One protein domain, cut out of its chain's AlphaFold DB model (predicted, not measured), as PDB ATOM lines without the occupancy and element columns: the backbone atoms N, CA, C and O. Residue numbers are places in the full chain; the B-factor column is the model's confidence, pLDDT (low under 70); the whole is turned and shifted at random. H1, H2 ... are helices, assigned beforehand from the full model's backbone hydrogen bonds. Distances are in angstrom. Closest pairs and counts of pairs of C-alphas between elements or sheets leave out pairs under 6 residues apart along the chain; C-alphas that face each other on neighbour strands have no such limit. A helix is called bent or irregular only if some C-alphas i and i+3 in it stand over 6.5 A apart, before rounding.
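What this domain is: This is residues 4 to 103 of the 322 residues of an uncharacterized protein of Candidatus Nomurabacteria bacterium CG10_big_fil_rev_8_21_14_0_10_35_16 (UniProt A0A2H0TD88). The long, kinked helix H6 runs along one side of a helical core, with H5 packing on its first part, residues 79 to 86, H3 packing on its middle part, residues 85 to 93, and H4 packed on H3 and H5 on the far side of the core from H6. H3, H4 and H5 fold back and forth as two successive hairpins, while H1 and H2 form a loosely attached part at one end of the core, with H1 running alongside H4. The printed part has 100 residues with six named helices, H1 to H6 in chain order, and no named strand: the class is all helix. The whole is compact, with a radius of gyration of the C-alphas of 12.8 A and spans of 36 by 30 by 21 A.

Where its parts are: H6, residues 79 to 98, is the longest helix, 25.4 A from C-alpha 79 at (-17.137, 43.693, 7.314) to C-alpha 98 at (1.666, 45.487, 24.281). It has a kink of 37 degrees near residue 90 and is only just irregular: C-alphas 92 and 95 are 6.6 A apart. H5, residues 64 to 75, measures 16.1 A and is irregular, with C-alphas 65 and 68 7.4 A apart. H4, residues 44 to 58, measures 20.9 A, and H3, residues 29 to 39, 14.9 A. H2 holds residues 18 to 25, 10.1 A. H1, residues 4 to 13, measures 14.4 A and begins with C-alpha 4 at (9.880, 36.099, -0.058).

How they stand to each other: H6 is the hub, touching three helices. With residues 85 to 93 alone it touches H3, opposite ways at a shallow tilt of 30 degrees; the closest C-alphas, of Trp 29 and Ile 93, are 5.6 A apart. With residues 79 to 86 alone it touches residues 67 to 72 of H5 at a steep tilt of 51 degrees, closest at the C-alphas of Glu 72 and Ala 82, 5.2 A. H2 and H6 only just touch, with 3 pairs of C-alphas within 8 A; the closest are those of Ala 23 and Ile 97, 5.4 A. H4 forms hairpins with H3, closest at the C-alphas of Gly 37 and Ile 47, 5.4 A, and with H5, closest at those of Glu 46 and Val 75, 5.0 A. H1 and H4 are close but not clearly touching, the same way at a shallow tilt of 10 degrees; the closest C-alphas, of Ile 9 and Leu 55, are 7.2 A apart. H1 and H6 are apart. Every O i to N i+4 pair is within hydrogen-bond range in H1, H2, H3 and H4, against 6 of 8 in H5 and 14 of 16 in H6.

The domain as a whole: The C-alphas farthest apart, of Leu 43 and Thr 103, are 37.1 A apart. The printed part has no cut, and the five links between its helices are tight. Mean pLDDT of the printed part is 92.1; residues 102 to 103 are under 70.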
ATOM      1  N   LYS A   4       9.746  34.657   0.156       80.25
ATOM      2  CA  LYS A   4       9.880  36.099  -0.058       80.25
ATOM      3  C   LYS A   4       9.195  36.899   1.054       80.25
ATOM      4  O   LYS A   4       9.806  37.814   1.587       80.25
ATOM      5  N   LEU A   5       7.971  36.522   1.435       76.06
ATOM      6  CA  LEU A   5       7.236  37.189   2.512       76.06
ATOM      7  C   LEU A   5       7.947  37.033   3.865       76.06
ATOM      8  O   LEU A   5       8.078  38.003   4.602       76.06
ATOM      9  N   GLN A   6       8.470  35.840   4.162       78.69
ATOM     10  CA  GLN A   6       9.248  35.605   5.386       78.69
ATOM     11  C   GLN A   6      10.505  36.477   5.460       78.69
ATOM     12  O   GLN A   6      10.833  36.999   6.524       78.69
ATOM     13  N   GLN A   7      11.197  36.649   4.331       84.19
ATOM     14  CA  GLN A   7      12.357  37.527   4.259       84.19
ATOM     15  C   GLN A   7      11.965  38.994   4.486       84.19
ATOM     16  O   GLN A   7      12.589  39.656   5.309       84.19
ATOM     17  N   THR A   8      10.908  39.476   3.828       80.50
ATOM     18  CA  THR A   8      10.417  40.852   4.006       80.50
ATOM     19  C   THR A   8      10.003  41.133   5.450       80.50
ATOM     20  O   THR A   8      10.395  42.154   6.001       80.50
ATOM     21  N   ILE A   9       9.286  40.208   6.098       83.94
ATOM     22  CA  ILE A   9       8.921  40.337   7.518       83.94
ATOM     23  C   ILE A   9      10.163  40.526   8.388       83.94
ATOM     24  O   ILE A   9      10.197  41.407   9.242       83.94
ATOM     25  N   LYS A  10      11.194  39.707   8.166       87.69
ATOM     26  CA  LYS A  10      12.432  39.794   8.938       87.69
ATOM     27  C   LYS A  10      13.130  41.143   8.732       87.69
ATOM     28  O   LYS A  10      13.537  41.761   9.708       87.69
ATOM     29  N   GLU A  11      13.235  41.596   7.486       88.44
ATOM     30  CA  GLU A  11      13.880  42.867   7.135       88.44
ATOM     31  C   GLU A  11      13.157  44.085   7.733       88.44
ATOM     32  O   GLU A  11      13.821  45.027   8.158       88.44
ATOM     33  N   GLU A  12      11.820  44.083   7.793       87.94
ATOM     34  CA  GLU A  12      11.061  45.187   8.399       87.94
ATOM     35  C   GLU A  12      11.137  45.178   9.932       87.94
ATOM     36  O   GLU A  12      11.329  46.229  10.541       87.94
ATOM     37  N   LEU A  13      11.077  44.003  10.571       88.88
ATOM     38  CA  LEU A  13      11.209  43.904  12.029       88.88
ATOM     39  C   LEU A  13      12.603  44.328  12.516       88.88
ATOM     40  O   LEU A  13      12.710  44.958  13.564       88.88
ATOM     41  N   GLU A  14      13.664  44.057  11.750       91.75
ATOM     42  CA  GLU A  14      15.036  44.475  12.087       91.75
ATOM     43  C   GLU A  14      15.224  46.005  12.133       91.75
ATOM     44  O   GLU A  14      16.192  46.480  12.732       91.75
ATOM     45  N   LYS A  15      14.310  46.789  11.539       90.81
ATOM     46  CA  LYS A  15      14.355  48.262  11.554       90.81
ATOM     47  C   LYS A  15      13.756  48.881  12.815       90.81
ATOM     48  O   LYS A  15      13.964  50.069  13.055       90.81
ATOM     49  N   LEU A  16      13.003  48.111  13.599       87.50
ATOM     50  CA  LEU A  16      12.337  48.613  14.799       87.50
ATOM     51  C   LEU A  16      13.340  48.839  15.945       87.50
ATOM     52  O   LEU A  16      14.410  48.228  15.952       87.50
ATOM     53  N   PRO A  17      13.022  49.674  16.947       90.50
ATOM     54  CA  PRO A  17      13.785  49.734  18.196       90.50
ATOM     55  C   PRO A  17      13.918  48.351  18.853       90.50
ATOM     56  O   PRO A  17      13.039  47.501  18.698       90.50
ATOM     57  N   LYS A  18      15.011  48.108  19.591       88.06
ATOM     58  CA  LYS A  18      15.307  46.780  20.168       88.06
ATOM     59  C   LYS A  18      14.208  46.299  21.105       88.06
ATOM     60  O   LYS A  18      13.857  45.126  21.080       88.06
ATOM     61  N   GLU A  19      13.651  47.214  21.881       87.25
ATOM     62  CA  GLU A  19      12.561  46.968  22.815       87.25
ATOM     63  C   GLU A  19      11.335  46.408  22.074       87.25
ATOM     64  O   GLU A  19      10.763  45.391  22.470       87.25
ATOM     65  N   ASN A  20      10.997  47.002  20.926       88.56
ATOM     66  CA  ASN A  20       9.887  46.559  20.085       88.56
ATOM     67  C   ASN A  20      10.202  45.217  19.409       88.56
ATOM     68  O   ASN A  20       9.334  44.351  19.332       88.56
ATOM     69  N   GLN A  21      11.445  45.013  18.954       90.94
ATOM     70  CA  GLN A  21      11.880  43.730  18.392       90.94
ATOM     71  C   GLN A  21      11.741  42.589  19.407       90.94
ATOM     72  O   GLN A  21      11.264  41.509  19.059       90.94
ATOM     73  N   GLU A  22      12.136  42.823  20.660       90.44
ATOM     74  CA  GLU A  22      12.030  41.845  21.743       90.44
ATOM     75  C   GLU A  22      10.567  41.551  22.091       90.44
ATOM     76  O   GLU A  22      10.178  40.381  22.171       90.44
ATOM     77  N   ALA A  23       9.732  42.587  22.223       90.94
ATOM     78  CA  ALA A  23       8.307  42.430  22.498       90.94
ATOM     79  C   ALA A  23       7.594  41.659  21.377       90.94
ATOM     80  O   ALA A  23       6.925  40.660  21.648       90.94
ATOM     81  N   ILE A  24       7.795  42.035  20.111       93.25
ATOM     82  CA  ILE A  24       7.194  41.347  18.959       93.25
ATOM     83  C   ILE A  24       7.739  39.920  18.830       93.25
ATOM     84  O   ILE A  24       6.971  38.977  18.645       93.25
ATOM     85  N   GLY A  25       9.053  39.731  18.976       92.12
ATOM     86  CA  GLY A  25       9.710  38.423  18.878       92.12
ATOM     87  C   GLY A  25       9.303  37.440  19.979       92.12
ATOM     88  O   GLY A  25       9.460  36.227  19.829       92.12
ATOM     89  N   SER A  26       8.737  37.940  21.075       92.75
ATOM     90  CA  SER A  26       8.238  37.123  22.179       92.75
ATOM     91  C   SER A  26       6.881  36.452  21.900       92.75
ATOM     92  O   SER A  26       6.436  35.617  22.696       92.75
ATOM     93  N   VAL A  27       6.212  36.830  20.806       94.31
ATOM     94  CA  VAL A  27       4.925  36.288  20.367       94.31
ATOM     95  C   VAL A  27       5.096  35.731  18.959       94.31
ATOM     96  O   VAL A  27       5.550  36.413  18.046       94.31
ATOM     97  N   ASN A  28       4.707  34.472  18.746       95.75
ATOM     98  CA  ASN A  28       4.765  33.856  17.417       95.75
ATOM     99  C   ASN A  28       3.565  34.289  16.561       95.75
ATOM    100  O   ASN A  28       2.719  33.480  16.178       95.75
ATOM    101  N   TRP A  29       3.475  35.591  16.305       96.62
ATOM    102  CA  TRP A  29       2.332  36.229  15.663       96.62
ATOM    103  C   TRP A  29       2.073  35.693  14.248       96.62
ATOM    104  O   TRP A  29       0.921  35.566  13.844       96.62
ATOM    105  N   VAL A  30       3.119  35.287  13.519       95.06
ATOM    106  CA  VAL A  30       2.998  34.666  12.186       95.06
ATOM    107  C   VAL A  30       2.215  33.355  12.267       95.06
ATOM    108  O   VAL A  30       1.290  33.126  11.491       95.06
ATOM    109  N   LYS A  31       2.548  32.494  13.236       96.00
ATOM    110  CA  LYS A  31       1.837  31.228  13.435       96.00
ATOM    111  C   LYS A  31       0.422  31.454  13.970       96.00
ATOM    112  O   LYS A  31      -0.507  30.785  13.535       96.00
ATOM    113  N   ILE A  32       0.251  32.403  14.891       97.94
ATOM    114  CA  ILE A  32      -1.062  32.721  15.468       97.94
ATOM    115  C   ILE A  32      -2.011  33.259  14.387       97.94
ATOM    116  O   ILE A  32      -3.145  32.800  14.296       97.94
ATOM    117  N   SER A  33      -1.551  34.170  13.528       97.00
ATOM    118  CA  SER A  33      -2.345  34.691  12.402       97.00
ATOM    119  C   SER A  33      -2.690  33.600  11.382       97.00
ATOM    120  O   SER A  33      -3.823  33.548  10.909       97.00
ATOM    121  N   GLU A  34      -1.778  32.660  11.110       96.19
ATOM    122  CA  GLU A  34      -2.064  31.478  10.284       96.19
ATOM    123  C   GLU A  34      -3.153  30.586  10.907       96.19
ATOM    124  O   GLU A  34      -4.068  30.136  10.213       96.19
ATOM    125  N   GLU A  35      -3.093  30.341  12.219       97.94
ATOM    126  CA  GLU A  35      -4.106  29.572  12.951       97.94
ATOM    127  C   GLU A  35      -5.475  30.272  12.946       97.94
ATOM    128  O   GLU A  35      -6.495  29.616  12.717       97.94
ATOM    129  N   ILE A  36      -5.507  31.596  13.139       98.12
ATOM    130  CA  ILE A  36      -6.730  32.411  13.066       98.12
ATOM    131  C   ILE A  36      -7.325  32.353  11.658       98.12
ATOM    132  O   ILE A  36      -8.526  32.117  11.510       98.12
ATOM    133  N   GLY A  37      -6.501  32.519  10.623       97.44
ATOM    134  CA  GLY A  37      -6.957  32.459   9.242       97.44
ATOM    135  C   GLY A  37      -7.521  31.084   8.881       97.44
ATOM    136  O   GLY A  37      -8.649  30.987   8.402       97.44
ATOM    137  N   ARG A  38      -6.820  29.996   9.232       97.06
ATOM    138  CA  ARG A  38      -7.325  28.623   9.031       97.06
ATOM    139  C   ARG A  38      -8.639  28.365   9.764       97.06
ATOM    140  O   ARG A  38      -9.542  27.753   9.201       97.06
ATOM    141  N   LYS A  39      -8.767  28.835  11.007       97.88
ATOM    142  CA  LYS A  39      -9.997  28.705  11.807       97.88
ATOM    143  C   LYS A  39     -11.192  29.413  11.156       97.88
ATOM    144  O   LYS A  39     -12.325  28.974  11.339       97.88
ATOM    145  N   ASN A  40     -10.945  30.488  10.410       96.44
ATOM    146  CA  ASN A  40     -11.965  31.236   9.677       96.44
ATOM    147  C   ASN A  40     -12.050  30.838   8.188       96.44
ATOM    148  O   ASN A  40     -12.701  31.530   7.419       96.44
ATOM    149  N   ASN A  41     -11.472  29.692   7.803       96.75
ATOM    150  CA  ASN A  41     -11.486  29.137   6.441       96.75
ATOM    151  C   ASN A  41     -10.849  30.034   5.368       96.75
ATOM    152  O   ASN A  41     -11.215  29.925   4.199       96.75
ATOM    153  N   LEU A  42      -9.887  30.876   5.751       97.25
ATOM    154  CA  LEU A  42      -9.132  31.680   4.797       97.25
ATOM    155  C   LEU A  42      -8.251  30.796   3.904       97.25
ATOM    156  O   LEU A  42      -7.635  29.825   4.362       97.25
ATOM    157  N   LEU A  43      -8.167  31.165   2.631       96.12
ATOM    158  CA  LEU A  43      -7.232  30.611   1.660       96.12
ATOM    159  C   LEU A  43      -5.794  31.009   2.003       96.12
ATOM    160  O   LEU A  43      -5.537  31.955   2.741       96.12
ATOM    161  N   GLU A  44      -4.815  30.302   1.437       93.75
ATOM    162  CA  GLU A  44      -3.404  30.593   1.727       93.75
ATOM    163  C   GLU A  44      -3.004  32.028   1.345       93.75
ATOM    164  O   GLU A  44      -2.219  32.651   2.055       93.75
ATOM    165  N   GLU A  45      -3.549  32.562   0.252       93.38
ATOM    166  CA  GLU A  45      -3.322  33.949  -0.171       93.38
ATOM    167  C   GLU A  45      -3.920  34.954   0.822       93.38
ATOM    168  O   GLU A  45      -3.227  35.867   1.258       93.38
ATOM    169  N   GLU A  46      -5.145  34.713   1.278       96.31
ATOM    170  CA  GLU A  46      -5.838  35.527   2.282       96.31
ATOM    171  C   GLU A  46      -5.115  35.501   3.639       96.31
ATOM    172  O   GLU A  46      -4.977  36.528   4.299       96.31
ATOM    173  N   ILE A  47      -4.575  34.345   4.040       96.62
ATOM    174  CA  ILE A  47      -3.728  34.221   5.236       96.62
ATOM    175  C   ILE A  47      -2.447  35.045   5.083       96.62
ATOM    176  O   ILE A  47      -2.022  35.699   6.036       96.62
ATOM    177  N   ASN A  48      -1.822  35.023   3.901       94.88
ATOM    178  CA  ASN A  48      -0.635  35.837   3.651       94.88
ATOM    179  C   ASN A  48      -0.979  37.334   3.729       94.88
ATOM    180  O   ASN A  48      -0.205  38.086   4.316       94.88
ATOM    181  N   ASN A  49      -2.134  37.758   3.205       95.50
ATOM    182  CA  ASN A  49      -2.587  39.148   3.301       95.50
ATOM    183  C   ASN A  49      -2.862  39.534   4.758       95.50
ATOM    184  O   ASN A  49      -2.342  40.539   5.224       95.50
ATOM    185  N   LEU A  50      -3.536  38.679   5.537       97.44
ATOM    186  CA  LEU A  50      -3.726  38.895   6.975       97.44
ATOM    187  C   LEU A  50      -2.388  39.071   7.712       97.44
ATOM    188  O   LEU A  50      -2.265  39.930   8.585       97.44
ATOM    189  N   GLN A  51      -1.372  38.276   7.368       96.19
ATOM    190  CA  GLN A  51      -0.024  38.405   7.932       96.19
ATOM    191  C   GLN A  51       0.651  39.727   7.552       96.19
ATOM    192  O   GLN A  51       1.351  40.298   8.388       96.19
ATOM    193  N   VAL A  52       0.446  40.211   6.325       95.12
ATOM    194  CA  VAL A  52       0.951  41.516   5.875       95.12
ATOM    195  C   VAL A  52       0.276  42.642   6.651       95.12
ATOM    196  O   VAL A  52       0.991  43.417   7.277       95.12
ATOM    197  N   GLU A  53      -1.054  42.682   6.720       96.25
ATOM    198  CA  GLU A  53      -1.771  43.723   7.472       96.25
ATOM    199  C   GLU A  53      -1.372  43.706   8.958       96.25
ATOM    200  O   GLU A  53      -1.115  44.739   9.568       96.25
ATOM    201  N   THR A  54      -1.212  42.514   9.548       96.44
ATOM    202  CA  THR A  54      -0.734  42.383  10.938       96.44
ATOM    203  C   THR A  54       0.670  42.971  11.106       96.44
ATOM    204  O   THR A  54       0.936  43.656  12.091       96.44
ATOM    205  N   LEU A  55       1.574  42.730  10.151       94.50
ATOM    206  CA  LEU A  55       2.917  43.310  10.165       94.50
ATOM    207  C   LEU A  55       2.874  44.843  10.078       94.50
ATOM    208  O   LEU A  55       3.653  45.499  10.770       94.50
ATOM    209  N   LEU A  56       1.995  45.411   9.248       90.00
ATOM    210  CA  LEU A  56       1.873  46.865   9.083       90.00
ATOM    211  C   LEU A  56       1.476  47.549  10.396       90.00
ATOM    212  O   LEU A  56       2.084  48.559  10.754       90.00
ATOM    213  N   ILE A  57       0.567  46.945  11.164       94.25
ATOM    214  CA  ILE A  57       0.230  47.405  12.518       94.25
ATOM    215  C   ILE A  57       1.425  47.260  13.469       94.25
ATOM    216  O   ILE A  57       1.799  48.214  14.146       94.25
ATOM    217  N   LEU A  58       2.075  46.088  13.505       91.69
ATOM    218  CA  LEU A  58       3.213  45.841  14.410       91.69
ATOM    219  C   LEU A  58       4.408  46.769  14.156       91.69
ATOM    220  O   LEU A  58       5.194  47.033  15.062       91.69
ATOM    221  N   THR A  59       4.563  47.234  12.919       87.88
ATOM    222  CA  THR A  59       5.628  48.160  12.516       87.88
ATOM    223  C   THR A  59       5.225  49.630  12.636       87.88
ATOM    224  O   THR A  59       6.070  50.496  12.419       87.88
ATOM    225  N   GLY A  60       3.970  49.920  12.999       85.00
ATOM    226  CA  GLY A  60       3.437  51.280  13.105       85.00
ATOM    227  C   GLY A  60       3.282  51.992  11.759       85.00
ATOM    228  O   GLY A  60       3.224  53.217  11.716       85.00
ATOM    229  N   ILE A  61       3.265  51.248  10.648       84.94
ATOM    230  CA  ILE A  61       3.035  51.806   9.307       84.94
ATOM    231  C   ILE A  61       1.550  52.109   9.106       84.94
ATOM    232  O   ILE A  61       1.199  53.053   8.399       84.94
ATOM    233  N   GLU A  62       0.690  51.298   9.715       84.88
ATOM    234  CA  GLU A  62      -0.754  51.455   9.658       84.88
ATOM    235  C   GLU A  62      -1.345  51.662  11.053       84.88
ATOM    236  O   GLU A  62      -0.839  51.146  12.052       84.88
ATOM    237  N   ASP A  63      -2.421  52.446  11.097       83.44
ATOM    238  CA  ASP A  63      -3.165  52.746  12.311       83.44
ATOM    239  C   ASP A  63      -4.011  51.542  12.750       83.44
ATOM    240  O   ASP A  63      -4.730  50.926  11.957       83.44
ATOM    241  N   PHE A  64      -3.957  51.245  14.045       85.00
ATOM    242  CA  PHE A  64      -4.725  50.184  14.679       85.00
ATOM    243  C   PHE A  64      -6.238  50.321  14.454       85.00
ATOM    244  O   PHE A  64      -6.918  49.318  14.219       85.00
ATOM    245  N   ASP A  65      -6.767  51.547  14.458       85.06
ATOM    246  CA  ASP A  65      -8.194  51.823  14.265       85.06
ATOM    247  C   ASP A  65      -8.674  51.444  12.853       85.06
ATOM    248  O   ASP A  65      -9.859  51.169  12.637       85.06
ATOM    249  N   LEU A  66      -7.755  51.378  11.883       88.81
ATOM    250  CA  LEU A  66      -8.047  51.004  10.499       88.81
ATOM    251  C   LEU A  66      -7.884  49.504  10.233       88.81
ATOM    252  O   LEU A  66      -8.294  49.030   9.174       88.81
ATOM    253  N   TYR A  67      -7.373  48.732  11.194       94.88
ATOM    254  CA  TYR A  67      -6.986  47.342  10.970       94.88
ATOM    255  C   TYR A  67      -8.136  46.451  10.472       94.88
ATOM    256  O   TYR A  67      -7.976  45.670   9.534       94.88
ATOM    257  N   ALA A  68      -9.337  46.593  11.046       94.75
ATOM    258  CA  ALA A  68     -10.509  45.839  10.591       94.75
ATOM    259  C   ALA A  68     -10.904  46.194   9.146       94.75
ATOM    260  O   ALA A  68     -11.265  45.316   8.366       94.75
ATOM    261  N   LEU A  69     -10.797  47.472   8.773       91.19
ATOM    262  CA  LEU A  69     -11.098  47.949   7.424       91.19
ATOM    263  C   LEU A  69     -10.045  47.477   6.407       91.19
ATOM    264  O   LEU A  69     -10.360  47.249   5.238       91.19
ATOM    265  N   SER A  70      -8.794  47.332   6.827       91.94
ATOM    266  CA  SER A  70      -7.717  46.831   5.969       91.94
ATOM    267  C   SER A  70      -7.802  45.320   5.782       91.94
ATOM    268  O   SER A  70      -7.682  44.848   4.656       91.94
ATOM    269  N   ILE A  71      -8.217  44.569   6.811       97.44
ATOM    270  CA  ILE A  71      -8.619  43.165   6.638       97.44
ATOM    271  C   ILE A  71      -9.779  43.046   5.637       97.44
ATOM    272  O   ILE A  71      -9.717  42.215   4.735       97.44
ATOM    273  N   GLU A  72     -10.828  43.866   5.760       95.88
ATOM    274  CA  GLU A  72     -11.967  43.842   4.827       95.88
ATOM    275  C   GLU A  72     -11.504  44.015   3.370       95.88
ATOM    276  O   GLU A  72     -11.881  43.232   2.497       95.88
ATOM    277  N   ARG A  73     -10.641  45.005   3.116       94.69
ATOM    278  CA  ARG A  73     -10.193  45.375   1.766       94.69
ATOM    279  C   ARG A  73      -9.154  44.425   1.178       94.69
ATOM    280  O   ARG A  73      -9.314  43.997   0.038       94.69
ATOM    281  N   GLU A  74      -8.109  44.108   1.935       93.88
ATOM    282  CA  GLU A  74      -6.924  43.412   1.420       93.88
ATOM    283  C   GLU A  74      -7.041  41.890   1.550       93.88
ATOM    284  O   GLU A  74      -6.507  41.145   0.727       93.88
ATOM    285  N   VAL A  75      -7.781  41.398   2.549       95.19
ATOM    286  CA  VAL A  75      -8.093  39.963   2.670       95.19
ATOM    287  C   VAL A  75      -9.352  39.608   1.869       95.19
ATOM    288  O   VAL A  75      -9.526  38.454   1.497       95.19
ATOM    289  N   GLY A  76     -10.203  40.588   1.540       93.25
ATOM    290  CA  GLY A  76     -11.394  40.391   0.705       93.25
ATOM    291  C   GLY A  76     -12.588  39.797   1.457       93.25
ATOM    292  O   GLY A  76     -13.377  39.044   0.884       93.25
ATOM    293  N   LEU A  77     -12.714  40.117   2.746       94.38
ATOM    294  CA  LEU A  77     -13.750  39.583   3.633       94.38
ATOM    295  C   LEU A  77     -14.945  40.520   3.755       94.38
ATOM    296  O   LEU A  77     -14.864  41.707   3.455       94.38
ATOM    297  N   SER A  78     -16.070  40.004   4.258       97.00
ATOM    298  CA  SER A  78     -17.155  40.889   4.676       97.00
ATOM    299  C   SER A  78     -16.768  41.667   5.937       97.00
ATOM    300  O   SER A  78     -16.036  41.163   6.793       97.00
ATOM    301  N   LYS A  79     -17.339  42.863   6.116       93.31
ATOM    302  CA  LYS A  79     -17.137  43.693   7.314       93.31
ATOM    303  C   LYS A  79     -17.272  42.915   8.633       93.31
ATOM    304  O   LYS A  79     -16.427  43.029   9.512       93.31
ATOM    305  N   SER A  80     -18.306  42.077   8.762       95.56
ATOM    306  CA  SER A  80     -18.534  41.298   9.989       95.56
ATOM    307  C   SER A  80     -17.464  40.228  10.233       95.56
ATOM    308  O   SER A  80     -17.172  39.911  11.386       95.56
ATOM    309  N   GLU A  81     -16.912  39.629   9.177       96.94
ATOM    310  CA  GLU A  81     -15.828  38.649   9.293       96.94
ATOM    311  C   GLU A  81     -14.508  39.341   9.624       96.94
ATOM    312  O   GLU A  81     -13.778  38.873  10.498       96.94
ATOM    313  N   ALA A  82     -14.250  40.487   8.993       97.19
ATOM    314  CA  ALA A  82     -13.082  41.310   9.253       97.19
ATOM    315  C   ALA A  82     -13.041  41.804  10.710       97.19
ATOM    316  O   ALA A  82     -12.027  41.621  11.377       97.19
ATOM    317  N   GLU A  83     -14.158  42.309  11.249       95.38
ATOM    318  CA  GLU A  83     -14.289  42.711  12.664       95.38
ATOM    319  C   GLU A  83     -14.055  41.544  13.639       95.38
ATOM    320  O   GLU A  83     -13.471  41.699  14.712       95.38
ATOM    321  N   LYS A  84     -14.511  40.338  13.282       97.75
ATOM    322  CA  LYS A  84     -14.307  39.144  14.107       97.75
ATOM    323  C   LYS A  84     -12.836  38.721  14.121       97.75
ATOM    324  O   LYS A  84     -12.314  38.371  15.179       97.75
ATOM    325  N   ILE A  85     -12.187  38.715  12.957       98.06
ATOM    326  CA  ILE A  85     -10.775  38.343  12.825       98.06
ATOM    327  C   ILE A  85      -9.884  39.392  13.486       98.06
ATOM    328  O   ILE A  85      -8.993  39.010  14.240       98.06
ATOM    329  N   SER A  86     -10.151  40.684  13.278       97.50
ATOM    330  CA  SER A  86      -9.378  41.770  13.888       97.50
ATOM    331  C   SER A  86      -9.398  41.686  15.412       97.50
ATOM    332  O   SER A  86      -8.352  41.794  16.054       97.50
ATOM    333  N   LYS A  87     -10.562  41.386  15.999       97.31
ATOM    334  CA  LYS A  87     -10.695  41.154  17.438       97.31
ATOM    335  C   LYS A  87      -9.876  39.950  17.909       97.31
ATOM    336  O   LYS A  87      -9.168  40.047  18.904       97.31
ATOM    337  N   GLU A  88      -9.935  38.824  17.195       98.00
ATOM    338  CA  GLU A  88      -9.178  37.624  17.577       98.00
ATOM    339  C   GLU A  88      -7.656  37.820  17.439       98.00
ATOM    340  O   GLU A  88      -6.898  37.308  18.264       98.00
ATOM    341  N   VAL A  89      -7.202  38.571  16.430       98.19
ATOM    342  CA  VAL A  89      -5.796  38.986  16.298       98.19
ATOM    343  C   VAL A  89      -5.407  39.897  17.456       98.19
ATOM    344  O   VAL A  89      -4.367  39.671  18.062       98.19
ATOM    345  N   THR A  90      -6.241  40.877  17.800       96.62
ATOM    346  CA  THR A  90      -5.977  41.802  18.911       96.62
ATOM    347  C   THR A  90      -5.716  41.051  20.206       96.62
ATOM    348  O   THR A  90      -4.629  41.156  20.767       96.62
ATOM    349  N   GLU A  91      -6.646  40.177  20.585       97.00
ATOM    350  CA  GLU A  91      -6.570  39.414  21.833       97.00
ATOM    351  C   GLU A  91      -5.359  38.466  21.890       97.00
ATOM    352  O   GLU A  91      -4.820  38.189  22.962       97.00
ATOM    353  N   LYS A  92      -4.937  37.904  20.748       97.56
ATOM    354  CA  LYS A  92      -3.908  36.848  20.714       97.56
ATOM    355  C   LYS A  92      -2.523  37.319  20.295       97.56
ATOM    356  O   LYS A  92      -1.554  36.596  20.530       97.56
ATOM    357  N   ILE A  93      -2.429  38.459  19.623       97.44
ATOM    358  CA  ILE A  93      -1.190  38.986  19.052       97.44
ATOM    359  C   ILE A  93      -0.880  40.348  19.651       97.44
ATOM    360  O   ILE A  93       0.181  40.492  20.249       97.44
ATOM    361  N   PHE A  94      -1.774  41.326  19.505       95.88
ATOM    362  CA  PHE A  94      -1.463  42.698  19.897       95.88
ATOM    363  C   PHE A  94      -1.407  42.863  21.417       95.88
ATOM    364  O   PHE A  94      -0.384  43.327  21.917       95.88
ATOM    365  N   ASP A  95      -2.410  42.389  22.160       94.06
ATOM    366  CA  ASP A  95      -2.441  42.531  23.623       94.06
ATOM    367  C   ASP A  95      -1.203  41.897  24.294       94.06
ATOM    368  O   ASP A  95      -0.517  42.588  25.052       94.06
ATOM    369  N   PRO A  96      -0.790  40.649  23.969       94.94
ATOM    370  CA  PRO A  96       0.394  40.044  24.588       94.94
ATOM    371  C   PRO A  96       1.728  40.701  24.200       94.94
ATOM    372  O   PRO A  96       2.729  40.493  24.890       94.94
ATOM    373  N   ILE A  97       1.780  41.430  23.079       93.06
ATOM    374  CA  ILE A  97       2.953  42.223  22.685       93.06
ATOM    375  C   ILE A  97       2.962  43.539  23.466       93.06
ATOM    376  O   ILE A  97       3.995  43.887  24.037       93.06
ATOM    377  N   LEU A  98       1.821  44.230  23.544       89.12
ATOM    378  CA  LEU A  98       1.666  45.487  24.281       89.12
ATOM    379  C   LEU A  98       1.989  45.322  25.770       89.12
ATOM    380  O   LEU A  98       2.670  46.168  26.337       89.12
ATOM    381  N   GLU A  99       1.603  44.201  26.383       90.00
ATOM    382  CA  GLU A  99       1.951  43.875  27.777       90.00
ATOM    383  C   GLU A  99       3.465  43.763  28.036       90.00
ATOM    384  O   GLU A  99       3.907  43.843  29.183       90.00
ATOM    385  N   LYS A 100       4.270  43.543  26.990       87.12
ATOM    386  CA  LYS A 100       5.723  43.344  27.096       87.12
ATOM    387  C   LYS A 100       6.537  44.570  26.727       87.12
ATOM    388  O   LYS A 100       7.740  44.574  26.984       87.12
ATOM    389  N   ILE A 101       5.915  45.586  26.136       81.62
ATOM    390  CA  ILE A 101       6.573  46.866  25.906       81.62
ATOM    391  C   ILE A 101       6.561  47.600  27.251       81.62
ATOM    392  O   ILE A 101       5.481  47.878  27.775       81.62
ATOM    393  N   PRO A 102       7.727  47.883  27.858       65.38
ATOM    394  CA  PRO A 102       7.768  48.623  29.109       65.38
ATOM    395  C   PRO A 102       7.208  50.027  28.872       65.38
ATOM    396  O   PRO A 102       7.843  50.863  28.232       65.38
ATOM    397  N   THR A 103       6.011  50.289  29.389       63.22
ATOM    398  CA  THR A 103       5.478  51.644  29.520       63.22
ATOM    399  C   THR A 103       6.408  52.444  30.435       63.22
ATOM    400  O   THR A 103       6.940  51.898  31.406       63.22
TER     401      THR A 103